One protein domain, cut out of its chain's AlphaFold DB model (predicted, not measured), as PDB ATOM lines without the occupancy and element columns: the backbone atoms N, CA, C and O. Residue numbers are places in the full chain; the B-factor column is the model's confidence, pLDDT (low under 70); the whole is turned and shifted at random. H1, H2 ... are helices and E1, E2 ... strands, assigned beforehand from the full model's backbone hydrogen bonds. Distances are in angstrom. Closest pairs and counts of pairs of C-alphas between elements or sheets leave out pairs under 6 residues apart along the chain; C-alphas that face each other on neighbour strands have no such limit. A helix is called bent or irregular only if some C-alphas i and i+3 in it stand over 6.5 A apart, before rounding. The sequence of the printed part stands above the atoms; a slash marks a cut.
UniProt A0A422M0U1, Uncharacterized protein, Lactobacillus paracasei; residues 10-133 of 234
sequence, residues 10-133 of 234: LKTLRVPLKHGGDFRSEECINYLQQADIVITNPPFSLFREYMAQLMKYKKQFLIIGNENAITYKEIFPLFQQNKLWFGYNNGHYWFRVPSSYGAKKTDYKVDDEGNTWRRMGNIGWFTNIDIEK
ATOM      1  N   LEU A  10     227.647 314.244 173.179       57.94
ATOM      2  CA  LEU A  10     228.888 313.540 173.516       57.94
ATOM      3  C   LEU A  10     229.461 313.974 174.874       57.94
ATOM      4  O   LEU A  10     230.249 313.234 175.462       57.94
ATOM      5  N   LYS A  11     229.047 315.132 175.403       70.19
ATOM      6  CA  LYS A  11     229.414 315.629 176.744       70.19
ATOM      7  C   LYS A  11     228.348 315.349 177.802       70.19
ATOM      8  O   LYS A  11     228.522 315.707 178.967       70.19
ATOM      9  N   THR A  12     227.251 314.693 177.428       75.94
ATOM     10  CA  THR A  12     226.171 314.351 178.355       75.94
ATOM     11  C   THR A  12     226.517 313.092 179.142       75.94
ATOM     12  O   THR A  12     226.502 311.981 178.613       75.94
ATOM     13  N   LEU A  13     226.751 313.246 180.443       81.50
ATOM     14  CA  LEU A  13     226.890 312.121 181.362       81.50
ATOM     15  C   LEU A  13     225.511 311.697 181.889       81.50
ATOM     16  O   LEU A  13     224.792 312.492 182.495       81.50
ATOM     17  N   ARG A  14     225.147 310.425 181.696       85.62
ATOM     18  CA  ARG A  14     223.967 309.814 182.328       85.62
ATOM     19  C   ARG A  14     224.428 308.913 183.462       85.62
ATOM     20  O   ARG A  14     225.048 307.885 183.206       85.62
ATOM     21  N   VAL A  15     224.106 309.284 184.698       84.00
ATOM     22  CA  VAL A  15     224.464 308.495 185.883       84.00
ATOM     23  C   VAL A  15     223.201 307.897 186.503       84.00
ATOM     24  O   VAL A  15     222.328 308.655 186.930       84.00
ATOM     25  N   PRO A  16     223.063 306.559 186.554       88.19
ATOM     26  CA  PRO A  16     222.002 305.917 187.322       88.19
ATOM     27  C   PRO A  16     222.158 306.230 188.813       88.19
ATOM     28  O   PRO A  16     223.251 306.091 189.363       88.19
ATOM     29  N   LEU A  17     221.064 306.623 189.467       90.12
ATOM     30  CA  LEU A  17     221.052 306.869 190.908       90.12
ATOM     31  C   LEU A  17     221.018 305.545 191.676       90.12
ATOM     32  O   LEU A  17     220.276 304.630 191.309       90.12
ATOM     33  N   LYS A  18     221.800 305.449 192.751       89.31
ATOM     34  CA  LYS A  18     221.906 304.240 193.583       89.31
ATOM     35  C   LYS A  18     220.834 304.173 194.670       89.31
ATOM     36  O   LYS A  18     220.387 303.080 195.003       89.31
ATOM     37  N   HIS A  19     220.394 305.317 195.196       85.12
ATOM     38  CA  HIS A  19     219.466 305.406 196.335       85.12
ATOM     39  C   HIS A  19     218.110 306.024 195.957       85.12
ATOM     40  O   HIS A  19     217.439 306.651 196.778       85.12
ATOM     41  N   GLY A  20     217.690 305.840 194.703       86.44
ATOM     42  CA  GLY A  20     216.460 306.424 194.170       86.44
ATOM     43  C   GLY A  20     216.608 307.906 193.811       86.44
ATOM     44  O   GLY A  20     217.711 308.412 193.661       86.44
ATOM     45  N   GLY A  21     215.477 308.591 193.621       88.88
ATOM     46  CA  GLY A  21     215.420 309.968 193.109       88.88
ATOM     47  C   GLY A  21     214.887 311.007 194.096       88.88
ATOM     48  O   GLY A  21     214.435 312.065 193.659       88.88
ATOM     49  N   ASP A  22     214.875 310.725 195.407       94.62
ATOM     50  CA  ASP A  22     214.487 311.745 196.390       94.62
ATOM     51  C   ASP A  22     215.555 312.849 196.413       94.62
ATOM     52  O   ASP A  22     216.735 312.593 196.672       94.62
ATOM     53  N   PHE A  23     215.139 314.088 196.148       95.81
ATOM     54  CA  PHE A  23     216.008 315.265 196.135       95.81
ATOM     55  C   PHE A  23     216.656 315.560 197.496       95.81
ATOM     56  O   PHE A  23     217.595 316.351 197.585       95.81
ATOM     57  N   ARG A  24     216.151 314.952 198.571       96.12
ATOM     58  CA  ARG A  24     216.699 315.058 199.926       96.12
ATOM     59  C   ARG A  24     217.844 314.087 200.193       96.12
ATOM     60  O   ARG A  24     218.524 314.243 201.202       96.12
ATOM     61  N   SER A  25     218.026 313.072 199.348       96.25
ATOM     62  CA  SER A  25     219.087 312.083 199.536       96.25
ATOM     63  C   SER A  25     220.467 312.729 199.425       96.25
ATOM     64  O   SER A  25     220.659 313.692 198.680       96.25
ATOM     65  N   GLU A  26     221.440 312.177 200.148       96.06
ATOM     66  CA  GLU A  26     222.832 312.634 200.092       96.06
ATOM     67  C   GLU A  26     223.381 312.579 198.659       96.06
ATOM     68  O   GLU A  26     224.025 313.518 198.202       96.06
ATOM     69  N   GLU A  27     223.035 311.529 197.907       95.38
ATOM     70  CA  GLU A  27     223.403 311.376 196.499       95.38
ATOM     71  C   GLU A  27     222.877 312.535 195.632       95.38
ATOM     72  O   GLU A  27     223.659 313.191 194.940       95.38
ATOM     73  N   CYS A  28     221.579 312.852 195.707       95.06
ATOM     74  CA  CYS A  28     220.998 313.977 194.968       95.06
ATOM     75  C   CYS A  28     221.558 315.331 195.423       95.06
ATOM     76  O   CYS A  28     221.772 316.211 194.590       95.06
ATOM     77  N   ILE A  29     221.823 315.507 196.722       96.81
ATOM     78  CA  ILE A  29     222.430 316.730 197.261       96.81
ATOM     79  C   ILE A  29     223.862 316.904 196.737       96.81
ATOM     80  O   ILE A  29     224.233 318.019 196.373       96.81
ATOM     81  N   ASN A  30     224.649 315.832 196.636       95.62
ATOM     82  CA  ASN A  30     226.007 315.889 196.094       95.62
ATOM     83  C   ASN A  30     226.009 316.321 194.621       95.62
ATOM     84  O   ASN A  30     226.846 317.133 194.220       95.62
ATOM     85  N   TYR A  31     225.053 315.850 193.812       94.38
ATOM     86  CA  TYR A  31     224.879 316.350 192.443       94.38
ATOM     87  C   TYR A  31     224.392 317.798 192.412       94.38
ATOM     88  O   TYR A  31     224.914 318.608 191.649       94.38
ATOM     89  N   LEU A  32     223.434 318.151 193.272       96.31
ATOM     90  CA  LEU A  32     222.933 319.517 193.386       96.31
ATOM     91  C   LEU A  32     224.066 320.501 193.689       96.31
ATOM     92  O   LEU A  32     224.119 321.568 193.088       96.31
ATOM     93  N   GLN A  33     224.975 320.156 194.603       97.06
ATOM     94  CA  GLN A  33     226.116 320.997 194.965       97.06
ATOM     95  C   GLN A  33     227.041 321.267 193.775       97.06
ATOM     96  O   GLN A  33     227.456 322.413 193.615       97.06
ATOM     97  N   GLN A  34     227.283 320.262 192.930       94.94
ATOM     98  CA  GLN A  34     228.114 320.361 191.722       94.94
ATOM     99  C   GLN A  34     227.429 321.100 190.564       94.94
ATOM    100  O   GLN A  34     228.113 321.668 189.724       94.94
ATOM    101  N   ALA A  35     226.096 321.084 190.499       95.06
ATOM    102  CA  ALA A  35     225.353 321.694 189.401       95.06
ATOM    103  C   ALA A  35     225.321 323.226 189.493       95.06
ATOM    104  O   ALA A  35     225.060 323.774 190.564       95.06
ATOM    105  N   ASP A  36     225.468 323.923 188.370       95.00
ATOM    106  CA  ASP A  36     225.219 325.371 188.289       95.00
ATOM    107  C   ASP A  36     223.729 325.673 188.085       95.00
ATOM    108  O   ASP A  36     223.134 326.506 188.779       95.00
ATOM    109  N   ILE A  37     223.118 324.931 187.156       96.88
ATOM    110  CA  ILE A  37     221.720 325.067 186.753       96.88
ATOM    111  C   ILE A  37     220.988 323.746 186.979       96.88
ATOM    112  O   ILE A  37     221.442 322.683 186.557       96.88
ATOM    113  N   VAL A  38     219.812 323.819 187.599       97.44
ATOM    114  CA  VAL A  38     218.925 322.673 187.810       97.44
ATOM    115  C   VAL A  38     217.705 322.779 186.900       97.44
ATOM    116  O   VAL A  38     216.933 323.731 186.995       97.44
ATOM    117  N   ILE A  39     217.496 321.777 186.045       96.75
ATOM    118  CA  ILE A  39     216.327 321.691 185.161       96.75
ATOM    119  C   ILE A  39     215.541 320.433 185.518       96.75
ATOM    120  O   ILE A  39     216.064 319.329 185.388       96.75
ATOM    121  N   THR A  40     214.305 320.573 186.007       95.00
ATOM    122  CA  THR A  40     213.535 319.401 186.464       95.00
ATOM    123  C   THR A  40     212.020 319.621 186.521       95.00
ATOM    124  O   THR A  40     211.519 320.742 186.486       95.00
ATOM    125  N   ASN A  41     211.278 318.523 186.646       94.94
ATOM    126  CA  ASN A  41     209.861 318.496 186.995       94.94
ATOM    127  C   ASN A  41     209.709 317.927 188.422       94.94
ATOM    128  O   ASN A  41     209.559 316.713 188.578       94.94
ATOM    129  N   PRO A  42     209.817 318.763 189.471       94.75
ATOM    130  CA  PRO A  42     209.761 318.301 190.849       94.75
ATOM    131  C   PRO A  42     208.341 317.856 191.238       94.75
ATOM    132  O   PRO A  42     207.356 318.328 190.664       94.75
ATOM    133  N   PRO A  43     208.189 317.010 192.273       92.62
ATOM    134  CA  PRO A  43     206.873 316.663 192.796       92.62
ATOM    135  C   PRO A  43     206.122 317.915 193.270       92.62
ATOM    136  O   PRO A  43     206.584 318.629 194.160       92.62
ATOM    137  N   PHE A  44     204.927 318.167 192.728       93.50
ATOM    138  CA  PHE A  44     204.168 319.385 193.051       93.50
ATOM    139  C   PHE A  44     203.785 319.487 194.533       93.50
ATOM    140  O   PHE A  44     203.733 320.586 195.081       93.50
ATOM    141  N   SER A  45     203.571 318.353 195.207       94.00
ATOM    142  CA  SER A  45     203.317 318.299 196.654       94.00
ATOM    143  C   SER A  45     204.509 318.764 197.496       94.00
ATOM    144  O   SER A  45     204.320 319.244 198.611       94.00
ATOM    145  N   LEU A  46     205.727 318.659 196.961       96.62
ATOM    146  CA  LEU A  46     206.979 319.013 197.631       96.62
ATOM    147  C   LEU A  46     207.590 320.306 197.077       96.62
ATOM    148  O   LEU A  46     208.699 320.672 197.454       96.62
ATOM    149  N   PHE A  47     206.862 321.034 196.224       97.50
ATOM    150  CA  PHE A  47     207.376 322.203 195.508       97.50
ATOM    151  C   PHE A  47     207.976 323.268 196.435       97.50
ATOM    152  O   PHE A  47     209.036 323.811 196.143       97.50
ATOM    153  N   ARG A  48     207.338 323.543 197.582       97.56
ATOM    154  CA  ARG A  48     207.837 324.532 198.558       97.56
ATOM    155  C   ARG A  48     209.180 324.134 199.154       97.56
ATOM    156  O   ARG A  48     210.070 324.963 199.287       97.56
ATOM    157  N   GLU A  49     209.305 322.864 199.515       97.94
ATOM    158  CA  GLU A  49     210.522 322.322 200.107       97.94
ATOM    159  C   GLU A  49     211.647 322.260 199.075       97.94
ATOM    160  O   GLU A  49     212.771 322.668 199.357       97.94
ATOM    161  N   TYR A  50     211.322 321.831 197.855       97.94
ATOM    162  CA  TYR A  50     212.277 321.803 196.759       97.94
ATOM    163  C   TYR A  50     212.768 323.209 196.395       97.94
ATOM    164  O   TYR A  50     213.971 323.436 196.306       97.94
ATOM    165  N   MET A  51     211.859 324.186 196.289       98.31
ATOM    166  CA  MET A  51     212.216 325.592 196.089       98.31
ATOM    167  C   MET A  51     213.137 326.092 197.207       98.31
ATOM    168  O   MET A  51     214.179 326.678 196.928       98.31
ATOM    169  N   ALA A  52     212.806 325.820 198.473       98.25
ATOM    170  CA  ALA A  52     213.659 326.195 199.599       98.25
ATOM    171  C   ALA A  52     215.065 325.575 199.496       98.25
ATOM    172  O   ALA A  52     216.050 326.254 199.790       98.25
ATOM    173  N   GLN A  53     215.177 324.327 199.031       98.25
ATOM    174  CA  GLN A  53     216.462 323.676 198.782       98.25
ATOM    175  C   GLN A  53     217.251 324.388 197.670       98.25
ATOM    176  O   GLN A  53     218.410 324.741 197.889       98.25
ATOM    177  N   LEU A  54     216.637 324.669 196.516       98.38
ATOM    178  CA  LEU A  54     217.297 325.381 195.411       98.38
ATOM    179  C   LEU A  54     217.785 326.772 195.836       98.38
ATOM    180  O   LEU A  54     218.925 327.144 195.551       98.38
ATOM    181  N   MET A  55     216.959 327.508 196.586       98.19
ATOM    182  CA  MET A  55     217.318 328.819 197.127       98.19
ATOM    183  C   MET A  55     218.453 328.722 198.159       98.19
ATOM    184  O   MET A  55     219.377 329.534 198.122       98.19
ATOM    185  N   LYS A  56     218.433 327.714 199.046       98.06
ATOM    186  CA  LYS A  56     219.497 327.457 200.036       98.06
ATOM    187  C   LYS A  56     220.849 327.222 199.361       98.06
ATOM    188  O   LYS A  56     221.852 327.775 199.803       98.06
ATOM    189  N   TYR A  57     220.869 326.422 198.297       98.25
ATOM    190  CA  TYR A  57     222.080 326.117 197.532       98.25
ATOM    191  C   TYR A  57     222.399 327.155 196.445       98.25
ATOM    192  O   TYR A  57     223.362 326.967 195.705       98.25
ATOM    193  N   LYS A  58     221.632 328.255 196.366       97.56
ATOM    194  CA  LYS A  58     221.830 329.379 195.433       97.56
ATOM    195  C   LYS A  58     221.920 328.943 193.967       97.56
ATOM    196  O   LYS A  58     222.743 329.454 193.212       97.56
ATOM    197  N   LYS A  59     221.093 327.978 193.575       98.31
ATOM    198  CA  LYS A  59     221.125 327.425 192.220       98.31
ATOM    199  C   LYS A  59     220.365 328.310 191.253       98.31
ATOM    200  O   LYS A  59     219.341 328.894 191.612       98.31
ATOM    201  N   GLN A  60     220.854 328.379 190.023       98.44
ATOM    202  CA  GLN A  60     220.012 328.777 188.908       98.44
ATOM    203  C   GLN A  60     219.109 327.602 188.543       98.44
ATOM    204  O   GLN A  60     219.493 326.443 188.704       98.44
ATOM    205  N   PHE A  61     217.883 327.862 188.105       98.19
ATOM    206  CA  PHE A  61     216.973 326.764 187.805       98.19
ATOM    207  C   PHE A  61     215.909 327.100 186.775       98.19
ATOM    208  O   PHE A  61     215.518 328.250 186.600       98.19
ATOM    209  N   LEU A  62     215.400 326.047 186.145       97.25
ATOM    210  CA  LEU A  62     214.212 326.046 185.309       97.25
ATOM    211  C   LEU A  62     213.378 324.824 185.708       97.25
ATOM    212  O   LEU A  62     213.712 323.695 185.352       97.25
ATOM    213  N   ILE A  63     212.323 325.027 186.498       97.56
ATOM    214  CA  ILE A  63     211.536 323.922 187.063       97.56
ATOM    215  C   ILE A  63     210.062 324.016 186.704       97.56
ATOM    216  O   ILE A  63     209.493 325.104 186.669       97.56
ATOM    217  N   ILE A  64     209.428 322.874 186.459       97.25
ATOM    218  CA  ILE A  64     207.984 322.821 186.219       97.25
ATOM    219  C   ILE A  64     207.252 322.945 187.556       97.25
ATOM    220  O   ILE A  64     207.613 322.320 188.551       97.25
ATOM    221  N   GLY A  65     206.193 323.737 187.597       96.25
ATOM    222  CA  GLY A  65     205.355 323.847 188.777       96.25
ATOM    223  C   GLY A  65     203.919 324.176 188.429       96.25
ATOM    224  O   GLY A  65     203.574 324.493 187.291       96.25
ATOM    225  N   ASN A  66     203.075 324.122 189.451       95.50
ATOM    226  CA  ASN A  66     201.717 324.622 189.359       95.50
ATOM    227  C   ASN A  66     201.701 326.124 189.670       95.50
ATOM    228  O   ASN A  66     202.170 326.523 190.735       95.50
ATOM    229  N   GLU A  67     201.132 326.949 188.793       95.00
ATOM    230  CA  GLU A  67     201.092 328.407 188.954       95.00
ATOM    231  C   GLU A  67     200.428 328.847 190.261       95.00
ATOM    232  O   GLU A  67     200.814 329.871 190.820       95.00
ATOM    233  N   ASN A  68     199.502 328.052 190.817       93.94
ATOM    234  CA  ASN A  68     198.874 328.354 192.108       93.94
ATOM    235  C   ASN A  68     199.899 328.486 193.245       93.94
ATOM    236  O   ASN A  68     199.602 329.138 194.251       93.94
ATOM    237  N   ALA A  69     201.103 327.919 193.086       96.00
ATOM    238  CA  ALA A  69     202.188 328.045 194.047       96.00
ATOM    239  C   ALA A  69     202.580 329.500 194.329       96.00
ATOM    240  O   ALA A  69     203.057 329.775 195.426       96.00
ATOM    241  N   ILE A  70     202.311 330.448 193.420       95.25
ATOM    242  CA  ILE A  70     202.517 331.878 193.692       95.25
ATOM    243  C   ILE A  70     201.763 332.361 194.933       95.25
ATOM    244  O   ILE A  70     202.214 333.272 195.611       95.25
ATOM    245  N   THR A  71     200.625 331.749 195.260       94.88
ATOM    246  CA  THR A  71     199.814 332.144 196.420       94.88
ATOM    247  C   THR A  71     200.277 331.494 197.722       94.88
ATOM    248  O   THR A  71     199.608 331.635 198.741       94.88
ATOM    249  N   TYR A  72     201.399 330.768 197.718       96.12
ATOM    250  CA  TYR A  72     201.955 330.156 198.922       96.12
ATOM    251  C   TYR A  72     202.812 331.162 199.687       96.12
ATOM    252  O   TYR A  72     203.571 331.931 199.096       96.12
ATOM    253  N   LYS A  73     202.719 331.119 201.020       94.00
ATOM    254  CA  LYS A  73     203.391 332.059 201.927       94.00
ATOM    255  C   LYS A  73     204.910 332.054 201.762       94.00
ATOM    256  O   LYS A  73     205.541 333.091 201.909       94.00
ATOM    257  N   GLU A  74     205.488 330.902 201.437       96.00
ATOM    258  CA  GLU A  74     206.927 330.733 201.230       96.00
ATOM    259  C   GLU A  74     207.386 331.092 199.805       96.00
ATOM    260  O   GLU A  74     208.577 331.292 199.583       96.00
ATOM    261  N   ILE A  75     206.463 331.177 198.838       97.88
ATOM    262  CA  ILE A  75     206.785 331.366 197.415       97.88
ATOM    263  C   ILE A  75     206.536 332.804 196.962       97.88
ATOM    264  O   ILE A  75     207.400 333.384 196.306       97.88
ATOM    265  N   PHE A  76     205.402 333.408 197.333       97.94
ATOM    266  CA  PHE A  76     205.084 334.793 196.966       97.94
ATOM    267  C   PHE A  76     206.216 335.789 197.285       97.94
ATOM    268  O   PHE A  76     206.544 336.602 196.417       97.94
ATOM    269  N   PRO A  77     206.881 335.718 198.461       97.50
ATOM    270  CA  PRO A  77     207.967 336.640 198.778       97.50
ATOM    271  C   PRO A  77     209.137 336.569 197.792       97.50
ATOM    272  O   PRO A  77     209.831 337.563 197.613       97.50
ATOM    273  N   LEU A  78     209.360 335.430 197.128       98.25
ATOM    274  CA  LEU A  78     210.410 335.303 196.116       98.25
ATOM    275  C   LEU A  78     210.072 336.096 194.848       98.25
ATOM    276  O   LEU A  78     210.963 336.729 194.290       98.25
ATOM    277  N   PHE A  79     208.801 336.127 194.435       97.62
ATOM    278  CA  PHE A  79     208.344 336.996 193.342       97.62
ATOM    279  C   PHE A  79     208.472 338.468 193.727       97.62
ATOM    280  O   PHE A  79     209.056 339.258 192.992       97.62
ATOM    281  N   GLN A  80     207.995 338.821 194.922       97.06
ATOM    282  CA  GLN A  80     208.076 340.184 195.441       97.06
ATOM    283  C   GLN A  80     209.524 340.697 195.524       97.06
ATOM    284  O   GLN A  80     209.799 341.847 195.196       97.06
ATOM    285  N   GLN A  81     210.460 339.839 195.933       97.50
ATOM    286  CA  GLN A  81     211.886 340.164 196.045       97.50
ATOM    287  C   GLN A  81     212.653 340.027 194.726       97.50
ATOM    288  O   GLN A  81     213.879 340.120 194.747       97.50
ATOM    289  N   ASN A  82     211.978 339.787 193.595       97.31
ATOM    290  CA  ASN A  82     212.626 339.588 192.296       97.31
ATOM    291  C   ASN A  82     213.658 338.443 192.284       97.31
ATOM    292  O   ASN A  82     214.698 338.536 191.644       97.31
ATOM    293  N   LYS A  83     213.372 337.354 193.005       97.88
ATOM    294  CA  LYS A  83     214.202 336.137 193.087       97.88
ATOM    295  C   LYS A  83     213.603 334.940 192.347       97.88
ATOM    296  O   LYS A  83     214.247 333.900 192.260       97.88
ATOM    297  N   LEU A  84     212.362 335.065 191.883       97.81
ATOM    298  CA  LEU A  84     211.610 334.020 191.200       97.81
ATOM    299  C   LEU A  84     210.610 334.654 190.236       97.81
ATOM    300  O   LEU A  84     209.943 335.625 190.589       97.81
ATOM    301  N   TRP A  85     210.481 334.088 189.043       97.44
ATOM    302  CA  TRP A  85     209.472 334.469 188.061       97.44
ATOM    303  C   TRP A  85     208.988 333.262 187.266       97.44
ATOM    304  O   TRP A  85     209.556 332.167 187.310       97.44
ATOM    305  N   PHE A  86     207.894 333.475 186.542       96.50
ATOM    306  CA  PHE A  86     207.427 332.526 185.552       96.50
ATOM    307  C   PHE A  86     208.277 332.592 184.286       96.50
ATOM    308  O   PHE A  86     208.623 333.672 183.810       96.50
ATOM    309  N   GLY A  87     208.562 331.424 183.724       94.94
ATOM    310  CA  GLY A  87     209.189 331.273 182.424       94.94
ATOM    311  C   GLY A  87     208.198 331.445 181.269       94.94
ATOM    312  O   GLY A  87     207.177 332.142 181.352       94.94
ATOM    313  N   TYR A  88     208.535 330.796 180.159       92.00
ATOM    314  CA  TYR A  88     207.731 330.765 178.939       92.00
ATOM    315  C   TYR A  88     206.739 329.596 178.937       92.00
ATOM    316  O   TYR A  88     206.888 328.647 179.697       92.00
ATOM    317  N   ASN A  89     205.761 329.636 178.029       88.00
ATOM    318  CA  ASN A  89     204.852 328.525 177.706       88.00
ATOM    319  C   ASN A  89     203.921 328.035 178.828       88.00
ATOM    320  O   ASN A  89     203.398 326.931 178.741       88.00
ATOM    321  N   ASN A  90     203.650 328.841 179.851       87.69
ATOM    322  CA  ASN A  90     202.708 328.447 180.895       87.69
ATOM    323  C   ASN A  90     201.278 328.237 180.363       87.69
ATOM    324  O   ASN A  90     200.794 328.994 179.520       87.69
ATOM    325  N   GLY A  91     200.584 327.228 180.892       90.00
ATOM    326  CA  GLY A  91     199.197 326.923 180.567       90.00
ATOM    327  C   GLY A  91     198.886 325.431 180.648       90.00
ATOM    328  O   GLY A  91     199.060 324.788 181.688       90.00
ATOM    329  N   HIS A  92     198.373 324.885 179.542       92.88
ATOM    330  CA  HIS A  92     197.863 323.520 179.470       92.88
ATOM    331  C   HIS A  92     198.937 322.499 179.097       92.88
ATOM    332  O   HIS A  92     199.367 322.431 177.949       92.88
ATOM    333  N   TYR A  93     199.264 321.618 180.040       94.12
ATOM    334  CA  TYR A  93     200.215 320.529 179.838       94.12
ATOM    335  C   TYR A  93     199.571 319.164 180.058       94.12
ATOM    336  O   TYR A  93     198.690 319.004 180.908       94.12
ATOM    337  N   TRP A  94     200.027 318.175 179.287       94.50
ATOM    338  CA  TRP A  94     199.649 316.773 179.436       94.50
ATOM    339  C   TRP A  94     200.711 316.023 180.238       94.50
ATOM    340  O   TRP A  94     201.890 316.073 179.908       94.50
ATOM    341  N   PHE A  95     200.273 315.287 181.254       93.69
ATOM    342  CA  PHE A  95     201.116 314.433 182.082       93.69
ATOM    343  C   PHE A  95     200.660 312.993 181.961       93.69
ATOM    344  O   PHE A  95     199.464 312.713 182.086       93.69
ATOM    345  N   ARG A  96     201.611 312.084 181.755       94.12
ATOM    346  CA  ARG A  96     201.355 310.653 181.875       94.12
ATOM    347  C   ARG A  96     201.051 310.336 183.336       94.12
ATOM    348  O   ARG A  96     201.727 310.831 184.237       94.12
ATOM    349  N   VAL A  97     200.027 309.528 183.566       92.56
ATOM    350  CA  VAL A  97     199.603 309.080 184.895       92.56
ATOM    351  C   VAL A  97     199.447 307.559 184.908       92.56
ATOM    352  O   VAL A  97     199.320 306.953 183.843       92.56
ATOM    353  N   PRO A  98     199.432 306.925 186.092       92.88
ATOM    354  CA  PRO A  98     199.101 305.511 186.203       92.88
ATOM    355  C   PRO A  98     197.748 305.182 185.560       92.88
ATOM    356  O   PRO A  98     196.796 305.961 185.660       92.88
ATOM    357  N   SER A  99     197.638 303.993 184.968       90.06
ATOM    358  CA  SER A  99     196.398 303.501 184.349       90.06
ATOM    359  C   SER A  99     195.236 303.344 185.338       90.06
ATOM    360  O   SER A  99     194.083 303.313 184.924       90.06
ATOM    361  N   SER A 100     195.517 303.321 186.647       90.75
ATOM    362  CA  SER A 100     194.510 303.318 187.716       90.75
ATOM    363  C   SER A 100     193.702 304.618 187.820       90.75
ATOM    364  O   SER A 100     192.678 304.654 188.504       90.75
ATOM    365  N   TYR A 101     194.128 305.698 187.159       86.88
ATOM    366  CA  TYR A 101     193.365 306.942 187.115       86.88
ATOM    367  C   TYR A 101     192.122 306.770 186.240       86.88
ATOM    368  O   TYR A 101     192.221 306.588 185.029       86.88
ATOM    369  N   GLY A 102     190.943 306.900 186.850       83.00
ATOM    370  CA  GLY A 102     189.668 306.766 186.149       83.00
ATOM    371  C   GLY A 102     189.497 307.748 184.984       83.00
ATOM    372  O   GLY A 102     189.917 308.914 185.046       83.00
ATOM    373  N   ALA A 103     188.832 307.271 183.930       88.75
ATOM    374  CA  ALA A 103     188.475 308.076 182.771       88.75
ATOM    375  C   ALA A 103     187.657 309.311 183.179       88.75
ATOM    376  O   ALA A 103     186.815 309.265 184.080       88.75
ATOM    377  N   LYS A 104     187.891 310.436 182.498       88.88
ATOM    378  CA  LYS A 104     187.054 311.638 182.626       88.88
ATOM    379  C   LYS A 104     186.626 312.129 181.254       88.88
ATOM    380  O   LYS A 104     187.312 311.892 180.269       88.88
ATOM    381  N   LYS A 105     185.511 312.862 181.223       89.31
ATOM    382  CA  LYS A 105     184.971 313.473 179.998       89.31
ATOM    383  C   LYS A 105     185.944 314.467 179.356       89.31
ATOM    384  O   LYS A 105     185.992 314.572 178.140       89.31
ATOM    385  N   THR A 106     186.708 315.189 180.174       89.00
ATOM    386  CA  THR A 106     187.726 316.150 179.737       89.00
ATOM    387  C   THR A 106     189.053 315.882 180.437       89.00
ATOM    388  O   THR A 106     189.113 315.224 181.486       89.00
ATOM    389  N   ASP A 107     190.128 316.425 179.861       92.31
ATOM    390  CA  ASP A 107     191.475 316.397 180.444       92.31
ATOM    391  C   ASP A 107     191.968 314.969 180.728       92.31
ATOM    392  O   ASP A 107     192.663 314.722 181.717       92.31
ATOM    393  N   TYR A 108     191.562 314.038 179.865       95.56
ATOM    394  CA  TYR A 108     191.897 312.623 179.876       95.56
ATOM    395  C   TYR A 108     192.080 312.149 178.436       95.56
ATOM    396  O   TYR A 108     191.275 312.501 177.573       95.56
ATOM    397  N   LYS A 109     193.111 311.348 178.184       94.94
ATOM    398  CA  LYS A 109     193.250 310.568 176.951       94.94
ATOM    399  C   LYS A 109     194.082 309.317 177.219       94.94
ATOM    400  O   LYS A 109     194.848 309.291 178.181       94.94
ATOM    401  N   VAL A 110     193.931 308.322 176.357       94.75
ATOM    402  CA  VAL A 110     194.831 307.170 176.254       94.75
ATOM    403  C   VAL A 110     195.490 307.264 174.880       94.75
ATOM    404  O   VAL A 110     194.794 307.594 173.920       94.75
ATOM    405  N   ASP A 111     196.810 307.110 174.804       94.50
ATOM    406  CA  ASP A 111     197.519 307.072 173.517       94.50
ATOM    407  C   ASP A 111     197.536 305.656 172.916       94.50
ATOM    408  O   ASP A 111     197.053 304.704 173.532       94.50
ATOM    409  N   ASP A 112     198.087 305.519 171.710       95.38
ATOM    410  CA  ASP A 112     198.108 304.251 170.967       95.38
ATOM    411  C   ASP A 112     198.938 303.154 171.666       95.38
ATOM    412  O   ASP A 112     198.737 301.966 171.420       95.38
ATOM    413  N   GLU A 113     199.833 303.536 172.582       94.38
ATOM    414  CA  GLU A 113     200.628 302.623 173.411       94.38
ATOM    415  C   GLU A 113     199.893 302.196 174.697       94.38
ATOM    416  O   GLU A 113     200.424 301.426 175.502       94.38
ATOM    417  N   GLY A 114     198.673 302.691 174.924       91.75
ATOM    418  CA  GLY A 114     197.879 302.398 176.117       91.75
ATOM    419  C   GLY A 114     198.244 303.247 177.338       91.75
ATOM    420  O   GLY A 114     197.806 302.942 178.450       91.75
ATOM    421  N   ASN A 115     199.023 304.322 177.177       95.25
ATOM    422  CA  ASN A 115     199.384 305.197 178.287       95.25
ATOM    423  C   ASN A 115     198.250 306.165 178.614       95.25
ATOM    424  O   ASN A 115     197.734 306.866 177.745       95.25
ATOM    425  N   THR A 116     197.922 306.283 179.899       96.19
ATOM    426  CA  THR A 116     196.927 307.242 180.381       96.19
ATOM    427  C   THR A 116     197.542 308.622 180.595       96.19
ATOM    428  O   THR A 116     198.581 308.766 181.241       96.19
ATOM    429  N   TRP A 117     196.859 309.666 180.125       96.38
ATOM    430  CA  TRP A 117     197.286 311.058 180.250       96.38
ATOM    431  C   TRP A 117     196.221 311.933 180.907       96.38
ATOM    432  O   TRP A 117     195.021 311.774 180.674       96.38
ATOM    433  N   ARG A 118     196.668 312.923 181.683       94.88
ATOM    434  CA  ARG A 118     195.838 313.971 182.289       94.88
ATOM    435  C   ARG A 118     196.304 315.344 181.834       94.88
ATOM    436  O   ARG A 118     197.506 315.587 181.787       94.88
ATOM    437  N   ARG A 119     195.369 316.252 181.556       94.62
ATOM    438  CA  ARG A 119     195.694 317.660 181.276       94.62
ATOM    439  C   ARG A 119     195.541 318.512 182.534       94.62
ATOM    440  O   ARG A 119     194.585 318.335 183.288       94.62
ATOM    441  N   MET A 120     196.461 319.445 182.745       92.56
ATOM    442  CA  MET A 120     196.391 320.464 183.797       92.56
ATOM    443  C   MET A 120     196.610 321.839 183.169       92.56
ATOM    444  O   MET A 120     197.511 321.978 182.351       92.56
ATOM    445  N   GLY A 121     195.764 322.819 183.504       91.31
ATOM    446  CA  GLY A 121     195.714 324.128 182.828       91.31
ATOM    447  C   GLY A 121     196.530 325.253 183.457       91.31
ATOM    448  O   GLY A 121     196.552 326.352 182.923       91.31
ATOM    449  N   ASN A 122     197.162 324.998 184.594       92.56
ATOM    450  CA  ASN A 122     197.891 325.990 185.378       92.56
ATOM    451  C   ASN A 122     199.307 325.500 185.672       92.56
ATOM    452  O   ASN A 122     199.768 325.528 186.813       92.56
ATOM    453  N   ILE A 123     199.958 324.967 184.647       95.81
ATOM    454  CA  ILE A 123     201.313 324.439 184.730       95.81
ATOM    455  C   ILE A 123     202.240 325.383 183.995       95.81
ATOM    456  O   ILE A 123     201.930 325.835 182.897       95.81
ATOM    457  N   GLY A 124     203.384 325.665 184.597       94.62
ATOM    458  CA  GLY A 124     204.326 326.614 184.044       94.62
ATOM    459  C   GLY A 124     205.746 326.356 184.487       94.62
ATOM    460  O   GLY A 124     206.004 325.616 185.439       94.62
ATOM    461  N   TRP A 125     206.664 327.000 183.783       96.25
ATOM    462  CA  TRP A 125     208.053 327.056 184.189       96.25
ATOM    463  C   TRP A 125     208.235 328.125 185.262       96.25
ATOM    464  O   TRP A 125     207.691 329.223 185.174       96.25
ATOM    465  N   PHE A 126     209.031 327.804 186.268       97.75
ATOM    466  CA  PHE A 126     209.508 328.698 187.309       97.75
ATOM    467  C   PHE A 126     211.019 328.805 187.171       97.75
ATOM    468  O   PHE A 126     211.704 327.791 187.015       97.75
ATOM    469  N   THR A 127     211.544 330.021 187.227       98.00
ATOM    470  CA  THR A 127     212.974 330.255 187.046       98.00
ATOM    471  C   THR A 127     213.437 331.501 187.792       98.00
ATOM    472  O   THR A 127     212.642 332.374 188.143       98.00
ATOM    473  N   ASN A 128     214.735 331.549 188.057       97.94
ATOM    474  CA  ASN A 128     215.476 332.725 188.506       97.94
ATOM    475  C   ASN A 128     216.577 333.124 187.499       97.94
ATOM    476  O   ASN A 128     217.463 333.910 187.833       97.94
ATOM    477  N   ILE A 129     216.546 332.556 186.291       97.06
ATOM    478  CA  ILE A 129     217.421 332.906 185.169       97.06
ATOM    479  C   ILE A 129     216.736 334.012 184.379       97.06
ATOM    480  O   ILE A 129     215.542 333.912 184.086       97.06
ATOM    481  N   ASP A 130     217.460 335.100 184.119       95.56
ATOM    482  CA  ASP A 130     216.858 336.296 183.536       95.56
ATOM    483  C   ASP A 130     216.361 336.031 182.111       95.56
ATOM    484  O   ASP A 130     216.986 335.295 181.346       95.56
ATOM    485  N   ILE A 131     215.201 336.597 181.779       94.75
ATOM    486  CA  ILE A 131     214.518 336.367 180.503       94.75
ATOM    487  C   ILE A 131     213.939 337.667 179.963       94.75
ATOM    488  O   ILE A 131     213.419 338.491 180.711       94.75
ATOM    489  N   GLU A 132     213.930 337.802 178.638       94.44
ATOM    490  CA  GLU A 132     213.433 338.997 177.947       94.44
ATOM    491  C   GLU A 132     211.991 339.349 178.335       94.44
ATOM    492  O   GLU A 132     211.676 340.514 178.557       94.44
ATOM    493  N   LYS A 133     211.128 338.337 178.508       92.38
ATOM    494  CA  LYS A 133     209.721 338.511 178.910       92.38
ATOM    495  C   LYS A 133     209.561 339.376 180.167       92.38
ATOM    496  O   LYS A 133     208.576 340.097 180.279       92.38
TER     497      LYS A 133
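What this domain is: This is residues 10 to 133 of the 234 residues of an uncharacterized protein of Lactobacillus paracasei (UniProt A0A422M0U1). A body and an arm: in the body, a small sheet of E1, E2 and the later part of E5 is covered on one face by H2, with H1 past its E1 edge, H3 following directly at the end of E2, and H4 joined to H3 by a tight link but apart from E2 and E5. E5 bends by 75 degrees at residue 121, and its earlier part forms the arm, between E3 on one side and E4 on the other. The 124 printed residues include four named helices and five named strands, in the order H1 E1 H2 E2 H3 H4 E3 E4 E5, in a mixed class of helices and strands. The strands form one branched, mixed sheet. The whole is only just compact, close to loose, with a radius of gyration of the C-alphas of 16.4 A and spans of 42 by 37 by 29 A.

How they stand to each other: Residues 10 to 16 stand free. H1, residues 26 to 34, is not on the sheet; its closest C-alpha to E1, residues 37 to 40, is Leu 32, 7.6 A from that of Val 38. E1 is parallel to E2, residues 60 to 66, with N 38 and O 60 at 2.9 A. Between them comes H2, residues 44 to 56, in a strand-helix-strand unit, two parallel neighbour strands with a helix between, whose crossover is right-handed. H2 is on the sheet at a height of 9.6 A, over E2 and only just over E5, residues 116 to 127, on which 3 of its 13 C-alphas fall. It runs along the strands, at 17 degrees to E2 on the local plane. H2 is irregular: C-alphas 45 and 48 are 7.9 A apart. H3, residues 67 to 71, is on the sheet but over none of its strands. H3 and H4, residues 76 to 80, only just touch, with 3 pairs of C-alphas within 8 A, and only at the corner; the closest are Ile 70 and Phe 76, 5.1 A. E5 is antiparallel to E2 (N 63 and O 126, 2.9 A), to E3, residues 91 to 97 (N 95 and O 118, 2.8 A), and to E4, residues 108 to 110 (N 117 and O 109, 2.8 A). E4 and E5 form a hairpin. Every O i to N i+4 pair is within hydrogen-bond range in H1 and H4, 7 of 9 in H2, and 0 of 1 in H3, where 2 of 2 O i to N i+3 pairs are.

Where its parts are: H1 begins at C-alpha 26 (222.832, 312.634, 200.092) and spans 12.6 A. H2 spans 18.7 A, E2 18.8 A and E3 18.4 A. E5, 28.8 A, ends at C-alpha 127 (212.974, 330.255, 187.046).

The domain as a whole: The two farthest C-alphas, Gln 81 and Asp 112, are 45.9 A apart. The printed part has no cut, and no link is long. Residue 10 is the one printed residue with pLDDT under 70.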